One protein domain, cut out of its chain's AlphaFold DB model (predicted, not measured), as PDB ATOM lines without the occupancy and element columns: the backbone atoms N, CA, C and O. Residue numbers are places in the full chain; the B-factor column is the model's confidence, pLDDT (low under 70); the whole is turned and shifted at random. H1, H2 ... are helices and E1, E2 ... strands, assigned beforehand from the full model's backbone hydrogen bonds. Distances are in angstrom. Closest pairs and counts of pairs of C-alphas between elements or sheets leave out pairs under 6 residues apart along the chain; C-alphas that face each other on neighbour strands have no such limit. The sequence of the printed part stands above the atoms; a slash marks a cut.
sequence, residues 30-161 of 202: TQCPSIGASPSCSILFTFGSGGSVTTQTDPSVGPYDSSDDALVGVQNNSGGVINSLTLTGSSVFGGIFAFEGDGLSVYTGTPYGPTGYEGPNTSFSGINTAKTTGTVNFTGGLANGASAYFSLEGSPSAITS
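This is residues 30 to 161 of the 202 residues of the protein "PEP-CTERM domain-containing protein" of Chromatiales bacterium 21-64-14 (UniProt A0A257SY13). With little regular structure, two small sheets, mixed E2 E1 E3 E7 and antiparallel E4 E6 E5, stand partly face to face, with short H1 outside near E7. The printed part has 132 residues, under half of them in named elements, which are mostly strand and ordered E1 E2 E3 E4 H1 E5 E6 E7; the whole is compact, with a radius of gyration of the C-alphas of 13.4 A and spans of 36 by 32 by 27 A.

Start at E1, residues 43 to 47: E2, 53 to 57, forms a hairpin with it, N 44 and O 56 2.8 A apart. E3, 70 to 76, is parallel to E1, N 45 and O 73 at 2.9 A. E7, 147 to 152, is antiparallel to E3, N 70 and O 152 at 2.9 A. H1, 104 to 108, its O i to N i+4 pair within hydrogen-bond range, only grazes this strongly twisted sheet; its closest C-alphas to E7, Leu 104 and Ser 151, are 5.9 A apart. E6, 133 to 142, bends by 98 degrees at 139; antiparallel neighbours are E4, 82 to 88, N 85 and O 136 at 2.8 A, and its hairpin partner E5, 122 to 125, N 123 and O 137 at 3.1 A. E4, H1, E5 form a split strand-helix-strand unit, E6 between its same-way strands, with a right-handed crossover.

Find E1's start, C-alpha 43, at (-12.881, -19.034, 61.445), and E7's end, C-alpha 152, at (-13.105, -25.065, 70.373). E6 runs 20.5 A.

The printed part has no cut; links E2 to E3, E4 to H1 and H1 to E5 are long. Residues 155 to 161 are under pLDDT 70.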
ATOM      1  N   THR A  30      -5.206 -12.754  60.500       95.06
ATOM      2  CA  THR A  30      -4.091 -12.299  61.346       95.06
ATOM      3  C   THR A  30      -4.437 -12.228  62.835       95.06
ATOM      4  O   THR A  30      -3.576 -11.914  63.653       95.06
ATOM      5  N   GLN A  31      -5.690 -12.514  63.204       96.81
ATOM      6  CA  GLN A  31      -6.179 -12.484  64.583       96.81
ATOM      7  C   GLN A  31      -5.704 -13.672  65.423       96.81
ATOM      8  O   GLN A  31      -5.755 -13.580  66.649       96.81
ATOM      9  N   CYS A  32      -5.237 -14.751  64.790       95.69
ATOM     10  CA  CYS A  32      -4.665 -15.893  65.492       95.69
ATOM     11  C   CYS A  32      -3.188 -16.079  65.140       95.69
ATOM     12  O   CYS A  32      -2.810 -15.900  63.979       95.69
ATOM     13  N   PRO A  33      -2.356 -16.485  66.114       95.38
ATOM     14  CA  PRO A  33      -1.023 -16.989  65.820       95.38
ATOM     15  C   PRO A  33      -1.098 -18.331  65.078       95.38
ATOM     16  O   PRO A  33      -2.137 -18.990  65.061       95.38
ATOM     17  N   SER A  34       0.035 -18.762  64.522       95.56
ATOM     18  CA  SER A  34       0.182 -20.150  64.085       95.56
ATOM     19  C   SER A  34       0.281 -21.059  65.311       95.56
ATOM     20  O   SER A  34       1.098 -20.814  66.200       95.56
ATOM     21  N   ILE A  35      -0.566 -22.084  65.353       94.94
ATOM     22  CA  ILE A  35      -0.666 -23.066  66.435       94.94
ATOM     23  C   ILE A  35      -0.786 -24.443  65.795       94.94
ATOM     24  O   ILE A  35      -1.649 -24.651  64.943       94.94
ATOM     25  N   GLY A  36       0.063 -25.383  66.215       93.56
ATOM     26  CA  GLY A  36       0.047 -26.746  65.689       93.56
ATOM     27  C   GLY A  36       0.096 -26.773  64.158       93.56
ATOM     28  O   GLY A  36       0.981 -26.175  63.548       93.56
ATOM     29  N   ALA A  37      -0.863 -27.463  63.543       92.88
ATOM     30  CA  ALA A  37      -1.025 -27.557  62.095       92.88
ATOM     31  C   ALA A  37      -1.743 -26.350  61.458       92.88
ATOM     32  O   ALA A  37      -1.713 -26.208  60.233       92.88
ATOM     33  N   SER A  38      -2.355 -25.460  62.246       92.12
ATOM     34  CA  SER A  38      -3.055 -24.283  61.728       92.12
ATOM     35  C   SER A  38      -2.103 -23.081  61.612       92.12
ATOM     36  O   SER A  38      -1.552 -22.612  62.615       92.12
ATOM     37  N   PRO A  39      -1.909 -22.509  60.409       93.69
ATOM     38  CA  PRO A  39      -1.118 -21.287  60.245       93.69
ATOM     39  C   PRO A  39      -1.843 -20.021  60.742       93.69
ATOM     40  O   PRO A  39      -1.191 -19.007  60.980       93.69
ATOM     41  N   SER A  40      -3.170 -20.073  60.889       94.50
ATOM     42  CA  SER A  40      -4.049 -18.991  61.357       94.50
ATOM     43  C   SER A  40      -5.360 -19.565  61.914       94.50
ATOM     44  O   SER A  40      -5.501 -20.779  62.022       94.50
ATOM     45  N   CYS A  41      -6.350 -18.723  62.240       92.94
ATOM     46  CA  CYS A  41      -7.698 -19.206  62.552       92.94
ATOM     47  C   CYS A  41      -8.333 -19.842  61.304       92.94
ATOM     48  O   CYS A  41      -8.131 -19.330  60.201       92.94
ATOM     49  N   SER A  42      -9.156 -20.880  61.472       88.88
ATOM     50  CA  SER A  42     -10.033 -21.390  60.402       88.88
ATOM     51  C   SER A  42     -11.354 -20.620  60.321       88.88
ATOM     52  O   SER A  42     -12.055 -20.660  59.309       88.88
ATOM     53  N   ILE A  43     -11.685 -19.866  61.369       88.62
ATOM     54  CA  ILE A  43     -12.881 -19.034  61.445       88.62
ATOM     55  C   ILE A  43     -12.586 -17.706  62.145       88.62
ATOM     56  O   ILE A  43     -11.843 -17.649  63.128       88.62
ATOM     57  N   LEU A  44     -13.186 -16.631  61.638       91.62
ATOM     58  CA  LEU A  44     -13.097 -15.284  62.181       91.62
ATOM     59  C   LEU A  44     -14.493 -14.688  62.361       91.62
ATOM     60  O   LEU A  44     -15.275 -14.570  61.414       91.62
ATOM     61  N   PHE A  45     -14.767 -14.235  63.578       91.06
ATOM     62  CA  PHE A  45     -15.951 -13.455  63.908       91.06
ATOM     63  C   PHE A  45     -15.608 -11.971  63.952       91.06
ATOM     64  O   PHE A  45     -14.760 -11.555  64.734       91.06
ATOM     65  N   THR A  46     -16.270 -11.155  63.134       92.69
ATOM     66  CA  THR A  46     -16.055  -9.704  63.110       92.69
ATOM     67  C   THR A  46     -17.297  -8.971  63.585       92.69
ATOM     68  O   THR A  46     -18.351  -9.037  62.956       92.69
ATOM     69  N   PHE A  47     -17.163  -8.222  64.674       90.69
ATOM     70  CA  PHE A  47     -18.193  -7.296  65.125       90.69
ATOM     71  C   PHE A  47     -18.060  -5.981  64.368       90.69
ATOM     72  O   PHE A  47     -17.021  -5.332  64.437       90.69
ATOM     73  N   GLY A  48     -19.101  -5.584  63.647       88.12
ATOM     74  CA  GLY A  48     -19.177  -4.306  62.955       88.12
ATOM     75  C   GLY A  48     -20.017  -3.283  63.715       88.12
ATOM     76  O   GLY A  48     -20.637  -3.562  64.745       88.12
ATOM     77  N   SER A  49     -20.065  -2.065  63.181       83.88
ATOM     78  CA  SER A  49     -20.934  -1.002  63.690       83.88
ATOM     79  C   SER A  49     -22.412  -1.417  63.683       83.88
ATOM     80  O   SER A  49     -22.833  -2.267  62.890       83.88
ATOM     81  N   GLY A  50     -23.216  -0.792  64.547       72.50
ATOM     82  CA  GLY A  50     -24.665  -1.023  64.598       72.50
ATOM     83  C   GLY A  50     -25.073  -2.408  65.117       72.50
ATOM     84  O   GLY A  50     -26.201  -2.825  64.883       72.50
ATOM     85  N   GLY A  51     -24.168  -3.125  65.797       71.31
ATOM     86  CA  GLY A  51     -24.435  -4.455  66.357       71.31
ATOM     87  C   GLY A  51     -24.358  -5.598  65.340       71.31
ATOM     88  O   GLY A  51     -24.813  -6.703  65.632       71.31
ATOM     89  N   SER A  52     -23.802  -5.348  64.151       81.50
ATOM     90  CA  SER A  52     -23.589  -6.387  63.140       81.50
ATOM     91  C   SER A  52     -22.491  -7.360  63.566       81.50
ATOM     92  O   SER A  52     -21.496  -6.969  64.176       81.50
ATOM     93  N   VAL A  53     -22.661  -8.635  63.221       85.25
ATOM     94  CA  VAL A  53     -21.631  -9.661  63.394       85.25
ATOM     95  C   VAL A  53     -21.542 -10.459  62.106       85.25
ATOM     96  O   VAL A  53     -22.562 -10.916  61.592       85.25
ATOM     97  N   THR A  54     -20.336 -10.602  61.569       86.75
ATOM     98  CA  THR A  54     -20.066 -11.431  60.395       86.75
ATOM     99  C   THR A  54     -19.166 -12.596  60.768       86.75
ATOM    100  O   THR A  54     -18.271 -12.474  61.603       86.75
ATOM    101  N   THR A  55     -19.414 -13.728  60.121       86.94
ATOM    102  CA  THR A  55     -18.601 -14.935  60.239       86.94
ATOM    103  C   THR A  55     -17.911 -15.172  58.910       86.94
ATOM    104  O   THR A  55     -18.572 -15.209  57.872       86.94
ATOM    105  N   GLN A  56     -16.596 -15.341  58.940       87.06
ATOM    106  CA  GLN A  56     -15.810 -15.771  57.791       87.06
ATOM    107  C   GLN A  56     -15.083 -17.059  58.143       87.06
ATOM    108  O   GLN A  56     -14.557 -17.190  59.242       87.06
ATOM    109  N   THR A  57     -15.051 -17.999  57.208       86.62
ATOM    110  CA  THR A  57     -14.310 -19.255  57.338       86.62
ATOM    111  C   THR A  57     -13.229 -19.302  56.271       86.62
ATOM    112  O   THR A  57     -13.505 -18.965  55.118       86.62
ATOM    113  N   ASP A  58     -12.038 -19.757  56.637       85.69
ATOM    114  CA  ASP A  58     -10.977 -20.093  55.697       85.69
ATOM    115  C   ASP A  58     -10.937 -21.621  55.521       85.69
ATOM    116  O   ASP A  58     -10.405 -22.324  56.380       85.69
ATOM    117  N   PRO A  59     -11.498 -22.165  54.425       83.06
ATOM    118  CA  PRO A  59     -11.543 -23.608  54.207       83.06
ATOM    119  C   PRO A  59     -10.166 -24.217  53.903       83.06
ATOM    120  O   PRO A  59     -10.055 -25.438  53.830       83.06
ATOM    121  N   SER A  60      -9.133 -23.396  53.681       85.44
ATOM    122  CA  SER A  60      -7.762 -23.875  53.482       85.44
ATOM    123  C   SER A  60      -7.026 -24.139  54.800       85.44
ATOM    124  O   SER A  60      -5.991 -24.805  54.798       85.44
ATOM    125  N   VAL A  61      -7.573 -23.662  55.922       88.19
ATOM    126  CA  VAL A  61      -7.016 -23.846  57.263       88.19
ATOM    127  C   VAL A  61      -7.762 -24.978  57.960       88.19
ATOM    128  O   VAL A  61      -8.938 -24.855  58.300       88.19
ATOM    129  N   GLY A  62      -7.066 -26.096  58.161       84.94
ATOM    130  CA  GLY A  62      -7.580 -27.241  58.911       84.94
ATOM    131  C   GLY A  62      -7.446 -27.087  60.435       84.94
ATOM    132  O   GLY A  62      -6.955 -26.054  60.905       84.94
ATOM    133  N   PRO A  63      -7.862 -28.119  61.191       87.75
ATOM    134  CA  PRO A  63      -7.709 -28.201  62.646       87.75
ATOM    135  C   PRO A  63      -6.255 -28.054  63.107       87.75
ATOM    136  O   PRO A  63      -5.340 -28.522  62.418       87.75
ATOM    137  N   TYR A  64      -6.022 -27.426  64.264       88.50
ATOM    138  CA  TYR A  64      -4.648 -27.179  64.739       88.50
ATOM    139  C   TYR A  64      -3.989 -28.432  65.305       88.50
ATOM    140  O   TYR A  64      -2.765 -28.563  65.285       88.50
ATOM    141  N   ASP A  65      -4.792 -29.366  65.782       86.06
ATOM    142  CA  ASP A  65      -4.385 -30.660  66.309       86.06
ATOM    143  C   ASP A  65      -4.261 -31.746  65.224       86.06
ATOM    144  O   ASP A  65      -3.780 -32.843  65.489       86.06
ATOM    145  N   SER A  66      -4.603 -31.412  63.971       87.06
ATOM    146  CA  SER A  66      -4.733 -32.338  62.832       87.06
ATOM    147  C   SER A  66      -5.892 -33.344  62.935       87.06
ATOM    148  O   SER A  66      -5.933 -34.282  62.134       87.06
ATOM    149  N   SER A  67      -6.828 -33.149  63.867       86.44
ATOM    150  CA  SER A  67      -8.019 -33.977  64.060       86.44
ATOM    151  C   SER A  67      -9.284 -33.152  63.826       86.44
ATOM    152  O   SER A  67      -9.864 -33.219  62.735       86.44
ATOM    153  N   ASP A  68      -9.692 -32.342  64.800       80.69
ATOM    154  CA  ASP A  68     -10.983 -31.659  64.795       80.69
ATOM    155  C   ASP A  68     -10.994 -30.311  65.517       80.69
ATOM    156  O   ASP A  68     -11.825 -29.470  65.159       80.69
ATOM    157  N   ASP A  69     -10.054 -30.021  66.413       83.44
ATOM    158  CA  ASP A  69     -10.047 -28.747  67.120       83.44
ATOM    159  C   ASP A  69      -9.780 -27.531  66.218       83.44
ATOM    160  O   ASP A  69      -8.789 -27.427  65.481       83.44
ATOM    161  N   ALA A  70     -10.653 -26.530  66.328       88.62
ATOM    162  CA  ALA A  70     -10.582 -25.323  65.522       88.62
ATOM    163  C   ALA A  70      -9.995 -24.144  66.296       88.62
ATOM    164  O   ALA A  70     -10.381 -23.851  67.429       88.62
ATOM    165  N   LEU A  71      -9.116 -23.394  65.629       94.00
ATOM    166  CA  LEU A  71      -8.635 -22.109  66.118       94.00
ATOM    167  C   LEU A  71      -9.586 -20.996  65.660       94.00
ATOM    168  O   LEU A  71      -9.826 -20.816  64.461       94.00
ATOM    169  N   VAL A  72     -10.120 -20.244  66.622       94.00
ATOM    170  CA  VAL A  72     -11.174 -19.246  66.417       94.00
ATOM    171  C   VAL A  72     -10.634 -17.851  66.698       94.00
ATOM    172  O   VAL A  72     -10.099 -17.589  67.774       94.00
ATOM    173  N   GLY A  73     -10.825 -16.938  65.748       95.44
ATOM    174  CA  GLY A  73     -10.503 -15.523  65.899       95.44
ATOM    175  C   GLY A  73     -11.737 -14.662  66.139       95.44
ATOM    176  O   GLY A  73     -12.826 -14.928  65.625       95.44
ATOM    177  N   VAL A  74     -11.548 -13.564  66.865       95.44
ATOM    178  CA  VAL A  74     -12.538 -12.497  67.035       95.44
ATOM    179  C   VAL A  74     -11.889 -11.156  66.726       95.44
ATOM    180  O   VAL A  74     -10.822 -10.850  67.248       95.44
ATOM    181  N   GLN A  75     -12.555 -10.337  65.918       96.56
ATOM    182  CA  GLN A  75     -12.200  -8.952  65.625       96.56
ATOM    183  C   GLN A  75     -13.325  -8.026  66.088       96.56
ATOM    184  O   GLN A  75     -14.478  -8.182  65.681       96.56
ATOM    185  N   ASN A  76     -12.995  -7.013  66.886       95.25
ATOM    186  CA  ASN A  76     -13.952  -5.978  67.257       95.25
ATOM    187  C   ASN A  76     -13.738  -4.706  66.430       95.25
ATOM    188  O   ASN A  76     -12.753  -4.008  66.628       95.25
ATOM    189  N   ASN A  77     -14.684  -4.373  65.554       94.50
ATOM    190  CA  ASN A  77     -14.768  -3.112  64.805       94.50
ATOM    191  C   ASN A  77     -16.110  -2.395  65.076       94.50
ATOM    192  O   ASN A  77     -16.634  -1.676  64.223       94.50
ATOM    193  N   SER A  78     -16.713  -2.638  66.245       91.00
ATOM    194  CA  SER A  78     -18.064  -2.164  66.577       91.00
ATOM    195  C   SER A  78     -18.143  -0.683  66.953       91.00
ATOM    196  O   SER A  78     -19.233  -0.112  66.963       91.00
ATOM    197  N   GLY A  79     -17.006  -0.058  67.267       90.00
ATOM    198  CA  GLY A  79     -16.924   1.287  67.838       90.00
ATOM    199  C   GLY A  79     -17.000   1.330  69.371       90.00
ATOM    200  O   GLY A  79     -16.842   2.407  69.935       90.00
ATOM    201  N   GLY A  80     -17.194   0.191  70.050       88.06
ATOM    202  CA  GLY A  80     -17.245   0.097  71.514       88.06
ATOM    203  C   GLY A  80     -16.536  -1.143  72.060       88.06
ATOM    204  O   GLY A  80     -16.007  -1.947  71.298       88.06
ATOM    205  N   VAL A  81     -16.508  -1.292  73.386       90.81
ATOM    206  CA  VAL A  81     -15.953  -2.481  74.059       90.81
ATOM    207  C   VAL A  81     -16.973  -3.622  74.043       90.81
ATOM    208  O   VAL A  81     -18.158  -3.398  74.298       90.81
ATOM    209  N   ILE A  82     -16.508  -4.843  73.772       91.00
ATOM    210  CA  ILE A  82     -17.317  -6.069  73.803       91.00
ATOM    211  C   ILE A  82     -16.859  -6.944  74.964       91.00
ATOM    212  O   ILE A  82     -15.687  -7.290  75.049       91.00
ATOM    213  N   ASN A  83     -17.781  -7.332  75.841       93.56
ATOM    214  CA  ASN A  83     -17.443  -8.122  77.030       93.56
ATOM    215  C   ASN A  83     -17.584  -9.632  76.814       93.56
ATOM    216  O   ASN A  83     -16.904 -10.409  77.480       93.56
ATOM    217  N   SER A  84     -18.442 -10.052  75.884       92.06
ATOM    218  CA  SER A  84     -18.728 -11.465  75.662       92.06
ATOM    219  C   SER A  84     -19.286 -11.757  74.270       92.06
ATOM    220  O   SER A  84     -19.814 -10.878  73.588       92.06
ATOM    221  N   LEU A  85     -19.193 -13.024  73.872       88.56
ATOM    222  CA  LEU A  85     -19.740 -13.593  72.646       88.56
ATOM    223  C   LEU A  85     -20.387 -14.943  72.973       88.56
ATOM    224  O   LEU A  85     -19.721 -15.843  73.477       88.56
ATOM    225  N   THR A  86     -21.675 -15.104  72.669       89.25
ATOM    226  CA  THR A  86     -22.343 -16.411  72.748       89.25
ATOM    227  C   THR A  86     -22.180 -17.145  71.427       89.25
ATOM    228  O   THR A  86     -22.445 -16.584  70.366       89.25
ATOM    229  N   LEU A  87     -21.756 -18.403  71.494       86.75
ATOM    230  CA  LEU A  87     -21.565 -19.268  70.337       86.75
ATOM    231  C   LEU A  87     -22.526 -20.443  70.395       86.75
ATOM    232  O   LEU A  87     -22.845 -20.946  71.474       86.75
ATOM    233  N   THR A  88     -22.950 -20.891  69.218       85.31
ATOM    234  CA  THR A  88     -23.752 -22.100  69.056       85.31
ATOM    235  C   THR A  88     -23.158 -22.931  67.932       85.31
ATOM    236  O   THR A  88     -23.002 -22.452  66.814       85.31
ATOM    237  N   GLY A  89     -22.841 -24.183  68.221       81.81
ATOM    238  CA  GLY A  89     -22.216 -25.096  67.279       81.81
ATOM    239  C   GLY A  89     -22.950 -26.419  67.155       81.81
ATOM    240  O   GLY A  89     -24.021 -26.636  67.726       81.81
ATOM    241  N   SER A  90     -22.341 -27.303  66.376       81.38
ATOM    242  CA  SER A  90     -22.798 -28.677  66.218       81.38
ATOM    243  C   SER A  90     -22.575 -29.486  67.501       81.38
ATOM    244  O   SER A  90     -21.740 -29.125  68.325       81.38
ATOM    245  N   SER A  91     -23.308 -30.591  67.653       81.38
ATOM    246  CA  SER A  91     -23.074 -31.612  68.686       81.38
ATOM    247  C   SER A  91     -22.109 -32.713  68.235       81.38
ATOM    248  O   SER A  91     -21.989 -33.740  68.902       81.38
ATOM    249  N   VAL A  92     -21.493 -32.558  67.060       75.19
ATOM    250  CA  VAL A  92     -20.422 -33.452  66.600       75.19
ATOM    251  C   VAL A  92     -19.261 -33.353  67.602       75.19
ATOM    252  O   VAL A  92     -19.072 -32.295  68.195       75.19
ATOM    253  N   PHE A  93     -18.576 -34.473  67.853       77.12
ATOM    254  CA  PHE A  93     -17.510 -34.591  68.866       77.12
ATOM    255  C   PHE A  93     -17.956 -34.209  70.293       77.12
ATOM    256  O   PHE A  93     -17.205 -33.690  71.097       77.12
ATOM    257  N   GLY A  94     -19.236 -34.422  70.624       84.88
ATOM    258  CA  GLY A  94     -19.755 -34.107  71.961       84.88
ATOM    259  C   GLY A  94     -20.085 -32.626  72.189       84.88
ATOM    260  O   GLY A  94     -20.576 -32.290  73.268       84.88
ATOM    261  N   GLY A  95     -19.912 -31.778  71.168       88.31
ATOM    262  CA  GLY A  95     -20.265 -30.360  71.167       88.31
ATOM    263  C   GLY A  95     -19.052 -29.435  71.203       88.31
ATOM    264  O   GLY A  95     -18.025 -29.781  71.765       88.31
ATOM    265  N   ILE A  96     -19.197 -28.218  70.670       90.69
ATOM    266  CA  ILE A  96     -18.088 -27.248  70.545       90.69
ATOM    267  C   ILE A  96     -17.415 -26.826  71.866       90.69
ATOM    268  O   ILE A  96     -16.355 -26.208  71.850       90.69
ATOM    269  N   PHE A  97     -18.031 -27.144  73.005       94.44
ATOM    270  CA  PHE A  97     -17.495 -26.926  74.349       94.44
ATOM    271  C   PHE A  97     -17.251 -28.253  75.101       94.44
ATOM    272  O   PHE A  97     -17.412 -28.302  76.324       94.44
ATOM    273  N   ALA A  98     -16.961 -29.354  74.390       93.38
ATOM    274  CA  ALA A  98     -16.696 -30.673  74.974       93.38
ATOM    275  C   ALA A  98     -15.500 -30.681  75.930       93.38
ATOM    276  O   ALA A  98     -15.664 -31.191  77.049       93.38
ATOM    277  N   PHE A  99     -14.408 -30.028  75.532       94.06
ATOM    278  CA  PHE A  99     -13.151 -29.877  76.256       94.06
ATOM    279  C   PHE A  99     -12.546 -31.230  76.653       94.06
ATOM    280  O   PHE A  99     -12.481 -31.573  77.835       94.06
ATOM    281  N   GLU A 100     -12.152 -32.012  75.655       89.81
ATOM    282  CA  GLU A 100     -11.680 -33.394  75.755       89.81
ATOM    283  C   GLU A 100     -10.212 -33.502  76.206       89.81
ATOM    284  O   GLU A 100      -9.758 -34.579  76.600       89.81
ATOM    285  N   GLY A 101      -9.515 -32.367  76.319       88.94
ATOM    286  CA  GLY A 101      -8.245 -32.241  77.043       88.94
ATOM    287  C   GLY A 101      -7.014 -32.075  76.152       88.94
ATOM    288  O   GLY A 101      -5.891 -32.106  76.654       88.94
ATOM    289  N   ASP A 102      -7.220 -31.863  74.860       90.19
ATOM    290  CA  ASP A 102      -6.224 -31.585  73.823       90.19
ATOM    291  C   ASP A 102      -6.272 -30.137  73.306       90.19
ATOM    292  O   ASP A 102      -5.639 -29.786  72.311       90.19
ATOM    293  N   GLY A 103      -6.920 -29.262  74.075       91.94
ATOM    294  CA  GLY A 103      -7.069 -27.849  73.764       91.94
ATOM    295  C   GLY A 103      -5.763 -27.067  73.585       91.94
ATOM    296  O   GLY A 103      -4.646 -27.521  73.847       91.94
ATOM    297  N   LEU A 104      -5.918 -25.795  73.221       95.12
ATOM    298  CA  LEU A 104      -4.858 -24.824  72.932       95.12
ATOM    299  C   LEU A 104      -3.664 -24.822  73.914       95.12
ATOM    300  O   LEU A 104      -2.520 -24.568  73.517       95.12
ATOM    301  N   SER A 105      -3.895 -25.092  75.197       95.88
ATOM    302  CA  SER A 105      -2.859 -25.163  76.234       95.88
ATOM    303  C   SER A 105      -1.800 -26.243  75.976       95.88
ATOM    304  O   SER A 105      -0.630 -26.020  76.290       95.88
ATOM    305  N   VAL A 106      -2.166 -27.359  75.333       94.50
ATOM    306  CA  VAL A 106      -1.241 -28.442  74.953       94.50
ATOM    307  C   VAL A 106      -0.219 -27.954  73.925       94.50
ATOM    308  O   VAL A 106       0.958 -28.304  73.999       94.50
ATOM    309  N   TYR A 107      -0.642 -27.083  73.008       93.94
ATOM    310  CA  TYR A 107       0.190 -26.574  71.915       93.94
ATOM    311  C   TYR A 107       0.962 -25.306  72.284       93.94
ATOM    312  O   TYR A 107       2.057 -25.070  71.779       93.94
ATOM    313  N   THR A 108       0.403 -24.475  73.166       93.44
ATOM    314  CA  THR A 108       1.041 -23.227  73.619       93.44
ATOM    315  C   THR A 108       1.937 -23.416  74.842       93.44
ATOM    316  O   THR A 108       2.714 -22.522  75.176       93.44
ATOM    317  N   GLY A 109       1.814 -24.546  75.547       92.25
ATOM    318  CA  GLY A 109       2.498 -24.805  76.815       92.25
ATOM    319  C   GLY A 109       2.039 -23.902  77.965       92.25
ATOM    320  O   GLY A 109       2.669 -23.895  79.020       92.25
ATOM    321  N   THR A 110       0.971 -23.119  77.769       91.19
ATOM    322  CA  THR A 110       0.453 -22.158  78.748       91.19
ATOM    323  C   THR A 110      -1.053 -22.348  78.913       91.19
ATOM    324  O   THR A 110      -1.800 -22.118  77.962       91.19
ATOM    325  N   PRO A 111      -1.540 -22.727  80.106       92.56
ATOM    326  CA  PRO A 111      -2.968 -22.715  80.380       92.56
ATOM    327  C   PRO A 111      -3.428 -21.271  80.618       92.56
ATOM    328  O   PRO A 111      -3.097 -20.666  81.638       92.56
ATOM    329  N   TYR A 112      -4.188 -20.706  79.679       96.19
ATOM    330  CA  TYR A 112      -4.812 -19.386  79.853       96.19
ATOM    331  C   TYR A 112      -6.082 -19.436  80.711       96.19
ATOM    332  O   TYR A 112      -6.494 -18.417  81.265       96.19
ATOM    333  N   GLY A 113      -6.675 -20.620  80.854       95.38
ATOM    334  CA  GLY A 113      -7.861 -20.863  81.655       95.38
ATOM    335  C   GLY A 113      -8.004 -22.338  82.043       95.38
ATOM    336  O   GLY A 113      -7.109 -23.145  81.769       95.38
ATOM    337  N   PRO A 114      -9.082 -22.680  82.765       95.94
ATOM    338  CA  PRO A 114      -9.260 -23.995  83.371       95.94
ATOM    339  C   PRO A 114      -9.600 -25.113  82.383       95.94
ATOM    340  O   PRO A 114      -9.407 -26.273  82.741       95.94
ATOM    341  N   THR A 115     -10.133 -24.810  81.195       96.44
ATOM    342  CA  THR A 115     -10.487 -25.860  80.225       96.44
ATOM    343  C   THR A 115      -9.294 -26.247  79.366       96.44
ATOM    344  O   THR A 115      -9.241 -27.360  78.857       96.44
ATOM    345  N   GLY A 116      -8.330 -25.335  79.221       96.56
ATOM    346  CA  GLY A 116      -7.182 -25.510  78.343       96.56
ATOM    347  C   GLY A 116      -7.467 -25.112  76.896       96.56
ATOM    348  O   GLY A 116      -6.547 -25.182  76.086       96.56
ATOM    349  N   TYR A 117      -8.685 -24.660  76.581       96.88
ATOM    350  CA  TYR A 117      -9.090 -24.159  75.257       96.88
ATOM    351  C   TYR A 117      -9.123 -22.626  75.215       96.88
ATOM    352  O   TYR A 117      -9.265 -22.011  74.156       96.88
ATOM    353  N   GLU A 118      -8.998 -21.974  76.373       97.94
ATOM    354  CA  GLU A 118      -8.921 -20.524  76.450       97.94
ATOM    355  C   GLU A 118      -7.650 -20.010  75.773       97.94
ATOM    356  O   GLU A 118      -6.571 -20.593  75.883       97.94
ATOM    357  N   GLY A 119      -7.779 -18.866  75.113       97.50
ATOM    358  CA  GLY A 119      -6.647 -18.041  74.719       97.50
ATOM    359  C   GLY A 119      -6.419 -16.898  75.713       97.50
ATOM    360  O   GLY A 119      -7.110 -16.787  76.730       97.50
ATOM    361  N   PRO A 120      -5.454 -16.010  75.434       97.38
ATOM    362  CA  PRO A 120      -5.146 -14.888  76.308       97.38
ATOM    363  C   PRO A 120      -6.385 -14.043  76.628       97.38
ATOM    364  O   PRO A 120      -7.074 -13.561  75.729       97.38
ATOM    365  N   ASN A 121      -6.631 -13.816  77.921       97.19
ATOM    366  CA  ASN A 121      -7.749 -13.015  78.435       97.19
ATOM    367  C   ASN A 121      -9.148 -13.516  78.030       97.19
ATOM    368  O   ASN A 121     -10.098 -12.729  78.080       97.19
ATOM    369  N   THR A 122      -9.316 -14.793  77.677       97.81
ATOM    370  CA  THR A 122     -10.636 -15.387  77.424       97.81
ATOM    371  C   THR A 122     -11.030 -16.398  78.499       97.81
ATOM    372  O   THR A 122     -10.190 -16.915  79.230       97.81
ATOM    373  N   SER A 123     -12.332 -16.626  78.666       97.69
ATOM    374  CA  SER A 123     -12.874 -17.693  79.521       97.69
ATOM    375  C   SER A 123     -14.235 -18.152  79.016       97.69
ATOM    376  O   SER A 123     -14.924 -17.397  78.326       97.69
ATOM    377  N   PHE A 124     -14.648 -19.362  79.386       97.06
ATOM    378  CA  PHE A 124     -15.936 -19.924  78.982       97.06
ATOM    379  C   PHE A 124     -16.929 -19.991  80.147       97.06
ATOM    380  O   PHE A 124     -16.567 -20.238  81.295       97.06
ATOM    381  N   SER A 125     -18.208 -19.763  79.856       96.88
ATOM    382  CA  SER A 125     -19.300 -19.813  80.836       96.88
ATOM    383  C   SER A 125     -20.635 -20.132  80.160       96.88
ATOM    384  O   SER A 125     -20.719 -20.141  78.936       96.88
ATOM    385  N   GLY A 126     -21.687 -20.394  80.942       95.00
ATOM    386  CA  GLY A 126     -23.037 -20.585  80.392       95.00
ATOM    387  C   GLY A 126     -23.158 -21.762  79.419       95.00
ATOM    388  O   GLY A 126     -24.015 -21.734  78.538       95.00
ATOM    389  N   ILE A 127     -22.286 -22.768  79.550       95.25
ATOM    390  CA  ILE A 127     -22.260 -23.933  78.665       95.25
ATOM    391  C   ILE A 127     -23.480 -24.812  78.958       95.25
ATOM    392  O   ILE A 127     -23.718 -25.197  80.105       95.25
ATOM    393  N   ASN A 128     -24.277 -25.109  77.931       94.12
ATOM    394  CA  ASN A 128     -25.464 -25.951  78.070       94.12
ATOM    395  C   ASN A 128     -25.096 -27.436  78.259       94.12
ATOM    396  O   ASN A 128     -23.984 -27.866  77.973       94.12
ATOM    397  N   THR A 129     -26.056 -28.259  78.692       95.50
ATOM    398  CA  THR A 129     -25.834 -29.701  78.926       95.50
ATOM    399  C   THR A 129     -25.339 -30.446  77.684       95.50
ATOM    400  O   THR A 129     -24.569 -31.391  77.802       95.50
ATOM    401  N   ALA A 130     -25.775 -30.019  76.497       91.31
ATOM    402  CA  ALA A 130     -25.354 -30.602  75.225       91.31
ATOM    403  C   ALA A 130     -23.974 -30.110  74.752       91.31
ATOM    404  O   ALA A 130     -23.521 -30.538  73.698       91.31
ATOM    405  N   LYS A 131     -23.351 -29.174  75.483       94.19
ATOM    406  CA  LYS A 131     -22.079 -28.516  75.159       94.19
ATOM    407  C   LYS A 131     -22.023 -27.881  73.762       94.19
ATOM    408  O   LYS A 131     -20.958 -27.634  73.210       94.19
ATOM    409  N   THR A 132     -23.182 -27.575  73.187       89.19
ATOM    410  CA  THR A 132     -23.328 -26.951  71.865       89.19
ATOM    411  C   THR A 132     -23.495 -25.445  71.938       89.19
ATOM    412  O   THR A 132     -23.452 -24.778  70.913       89.19
ATOM    413  N   THR A 133     -23.760 -24.886  73.118       89.94
ATOM    414  CA  THR A 133     -23.919 -23.443  73.322       89.94
ATOM    415  C   THR A 133     -23.192 -23.025  74.579       89.94
ATOM    416  O   THR A 133     -23.258 -23.737  75.576       89.94
ATOM    417  N   GLY A 134     -22.546 -21.867  74.528       92.00
ATOM    418  CA  GLY A 134     -21.773 -21.302  75.623       92.00
ATOM    419  C   GLY A 134     -21.363 -19.868  75.312       92.00
ATOM    420  O   GLY A 134     -21.528 -19.378  74.192       92.00
ATOM    421  N   THR A 135     -20.841 -19.187  76.320       93.56
ATOM    422  CA  THR A 135     -20.409 -17.794  76.245       93.56
ATOM    423  C   THR A 135     -18.909 -17.708  76.457       93.56
ATOM    424  O   THR A 135     -18.396 -18.156  77.481       93.56
ATOM    425  N   VAL A 136     -18.230 -17.083  75.500       94.62
ATOM    426  CA  VAL A 136     -16.843 -16.640  75.609       94.62
ATOM    427  C   VAL A 136     -16.842 -15.253  76.238       94.62
ATOM    428  O   VAL A 136     -17.509 -14.350  75.734       94.62
ATOM    429  N   ASN A 137     -16.106 -15.069  77.327       96.06
ATOM    430  CA  ASN A 137     -15.942 -13.785  78.004       96.06
ATOM    431  C   ASN A 137     -14.550 -13.217  77.726       96.06
ATOM    432  O   ASN A 137     -13.568 -13.957  77.762       96.06
ATOM    433  N   PHE A 138     -14.463 -11.905  77.520       96.12
ATOM    434  CA  PHE A 138     -13.208 -11.176  77.340       96.12
ATOM    435  C   PHE A 138     -12.860 -10.438  78.636       96.12
ATOM    436  O   PHE A 138     -13.529  -9.476  79.017       96.12
ATOM    437  N   THR A 139     -11.813 -10.883  79.331       95.12
ATOM    438  CA  THR A 139     -11.367 -10.277  80.594       95.12
ATOM    439  C   THR A 139     -10.912  -8.841  80.345       95.12
ATOM    440  O   THR A 139     -10.015  -8.604  79.543       95.12
ATOM    441  N   GLY A 140     -11.547  -7.874  81.015       93.62
ATOM    442  CA  GLY A 140     -11.309  -6.442  80.781       93.62
ATOM    443  C   GLY A 140     -11.989  -5.872  79.526       93.62
ATOM    444  O   GLY A 140     -11.887  -4.671  79.282       93.62
ATOM    445  N   GLY A 141     -12.716  -6.705  78.774       93.31
ATOM    446  CA  GLY A 141     -13.391  -6.342  77.535       93.31
ATOM    447  C   GLY A 141     -12.458  -6.296  76.321       93.31
ATOM    448  O   GLY A 141     -11.283  -5.942  76.402       93.31
ATOM    449  N   LEU A 142     -12.996  -6.637  75.154       94.88
ATOM    450  CA  LEU A 142     -12.310  -6.529  73.876       94.88
ATOM    451  C   LEU A 142     -12.534  -5.126  73.305       94.88
ATOM    452  O   LEU A 142     -13.645  -4.796  72.888       94.88
ATOM    453  N   ALA A 143     -11.501  -4.284  73.308       95.50
ATOM    454  CA  ALA A 143     -11.582  -2.906  72.821       95.50
ATOM    455  C   ALA A 143     -11.853  -2.820  71.306       95.50
ATOM    456  O   ALA A 143     -11.574  -3.753  70.554       95.50
ATOM    457  N   ASN A 144     -12.372  -1.681  70.839       94.56
ATOM    458  CA  ASN A 144     -12.519  -1.437  69.405       94.56
ATOM    459  C   ASN A 144     -11.146  -1.428  68.708       94.56
ATOM    460  O   ASN A 144     -10.209  -0.786  69.178       94.56
ATOM    461  N   GLY A 145     -11.045  -2.127  67.583       95.44
ATOM    462  CA  GLY A 145      -9.811  -2.408  66.853       95.44
ATOM    463  C   GLY A 145      -9.023  -3.611  67.383       95.44
ATOM    464  O   GLY A 145      -8.141  -4.095  66.679       95.44
ATOM    465  N   ALA A 146      -9.335  -4.125  68.576       97.25
ATOM    466  CA  ALA A 146      -8.626  -5.259  69.161       97.25
ATOM    467  C   ALA A 146      -9.173  -6.611  68.676       97.25
ATOM    468  O   ALA A 146     -10.319  -6.726  68.224       97.25
ATOM    469  N   SER A 147      -8.342  -7.641  68.826       97.69
ATOM    470  CA  SER A 147      -8.680  -9.029  68.533       97.69
ATOM    471  C   SER A 147      -8.426  -9.951  69.723       97.69
ATOM    472  O   SER A 147      -7.662  -9.633  70.634       97.69
ATOM    473  N   ALA A 148      -9.092 -11.099  69.707       97.75
ATOM    474  CA  ALA A 148      -8.871 -12.203  70.632       97.75
ATOM    475  C   ALA A 148      -8.914 -13.523  69.860       97.75
ATOM    476  O   ALA A 148      -9.480 -13.586  68.766       97.75
ATOM    477  N   TYR A 149      -8.349 -14.573  70.445       97.12
ATOM    478  CA  TYR A 149      -8.451 -15.926  69.913       97.12
ATOM    479  C   TYR A 149      -8.623 -16.945  71.040       97.12
ATOM    480  O   TYR A 149      -8.341 -16.649  72.203       97.12
ATOM    481  N   PHE A 150      -9.136 -18.117  70.692       97.12
ATOM    482  CA  PHE A 150      -9.334 -19.281  71.562       97.12
ATOM    483  C   PHE A 150      -9.530 -20.523  70.680       97.12
ATOM    484  O   PHE A 150      -9.663 -20.388  69.459       97.12
ATOM    485  N   SER A 151      -9.544 -21.717  71.269       95.38
ATOM    486  CA  SER A 151      -9.928 -22.940  70.559       95.38
ATOM    487  C   SER A 151     -11.303 -23.456  70.974       95.38
ATOM    488  O   SER A 151     -11.847 -23.058  72.005       95.38
ATOM    489  N   LEU A 152     -11.878 -24.310  70.130       93.88
ATOM    490  CA  LEU A 152     -13.105 -25.065  70.373       93.88
ATOM    491  C   LEU A 152     -12.988 -26.456  69.749       93.88
ATOM    492  O   LEU A 152     -12.227 -26.645  68.801       93.88
ATOM    493  N   GLU A 153     -13.840 -27.349  70.236       87.75
ATOM    494  CA  GLU A 153     -14.010 -28.725  69.763       87.75
ATOM    495  C   GLU A 153     -14.744 -28.718  68.423       87.75
ATOM    496  O   GLU A 153     -15.938 -28.401  68.341       87.75
ATOM    497  N   GLY A 154     -14.046 -28.996  67.327       77.38
ATOM    498  CA  GLY A 154     -14.637 -28.821  66.004       77.38
ATOM    499  C   GLY A 154     -14.739 -27.359  65.553       77.38
ATOM    500  O   GLY A 154     -14.601 -26.388  66.300       77.38
ATOM    501  N   SER A 155     -15.065 -27.175  64.271       65.50
ATOM    502  CA  SER A 155     -15.338 -25.843  63.717       65.50
ATOM    503  C   SER A 155     -16.770 -25.385  64.038       65.50
ATOM    504  O   SER A 155     -17.733 -26.041  63.621       65.50
ATOM    505  N   PRO A 156     -16.969 -24.243  64.723       59.91
ATOM    506  CA  PRO A 156     -18.308 -23.725  64.996       59.91
ATOM    507  C   PRO A 156     -19.007 -23.309  63.692       59.91
ATOM    508  O   PRO A 156     -18.471 -22.555  62.886       59.91
ATOM    509  N   SER A 157     -20.232 -23.794  63.479       53.31
ATOM    510  CA  SER A 157     -20.983 -23.563  62.232       53.31
ATOM    511  C   SER A 157     -21.845 -22.294  62.250       53.31
ATOM    512  O   SER A 157     -22.367 -21.900  61.207       53.31
ATOM    513  N   ALA A 158     -22.036 -21.658  63.413       50.19
ATOM    514  CA  ALA A 158     -22.882 -20.476  63.562       50.19
ATOM    515  C   ALA A 158     -22.519 -19.623  64.795       50.19
ATOM    516  O   ALA A 158     -21.892 -20.078  65.748       50.19
ATOM    517  N   ILE A 159     -22.979 -18.371  64.786       51.38
ATOM    518  CA  ILE A 159     -23.104 -17.520  65.976       51.38
ATOM    519  C   ILE A 159     -24.589 -17.232  66.179       51.38
ATOM    520  O   ILE A 159     -25.282 -16.904  65.217       51.38
ATOM    521  N   THR A 160     -25.061 -17.249  67.425       50.78
ATOM    522  CA  THR A 160     -26.283 -16.531  67.800       50.78
ATOM    523  C   THR A 160     -25.894 -15.233  68.506       50.78
ATOM    524  O   THR A 160     -25.403 -15.226  69.635       50.78
ATOM    525  N   SER A 161     -26.080 -14.093  67.833       41.31
ATOM    526  CA  SER A 161     -25.908 -12.778  68.453       41.31
ATOM    527  C   SER A 161     -27.028 -12.565  69.476       41.31
ATOM    528  O   SER A 161     -28.120 -12.108  69.156       41.31
TER     529      SER A 161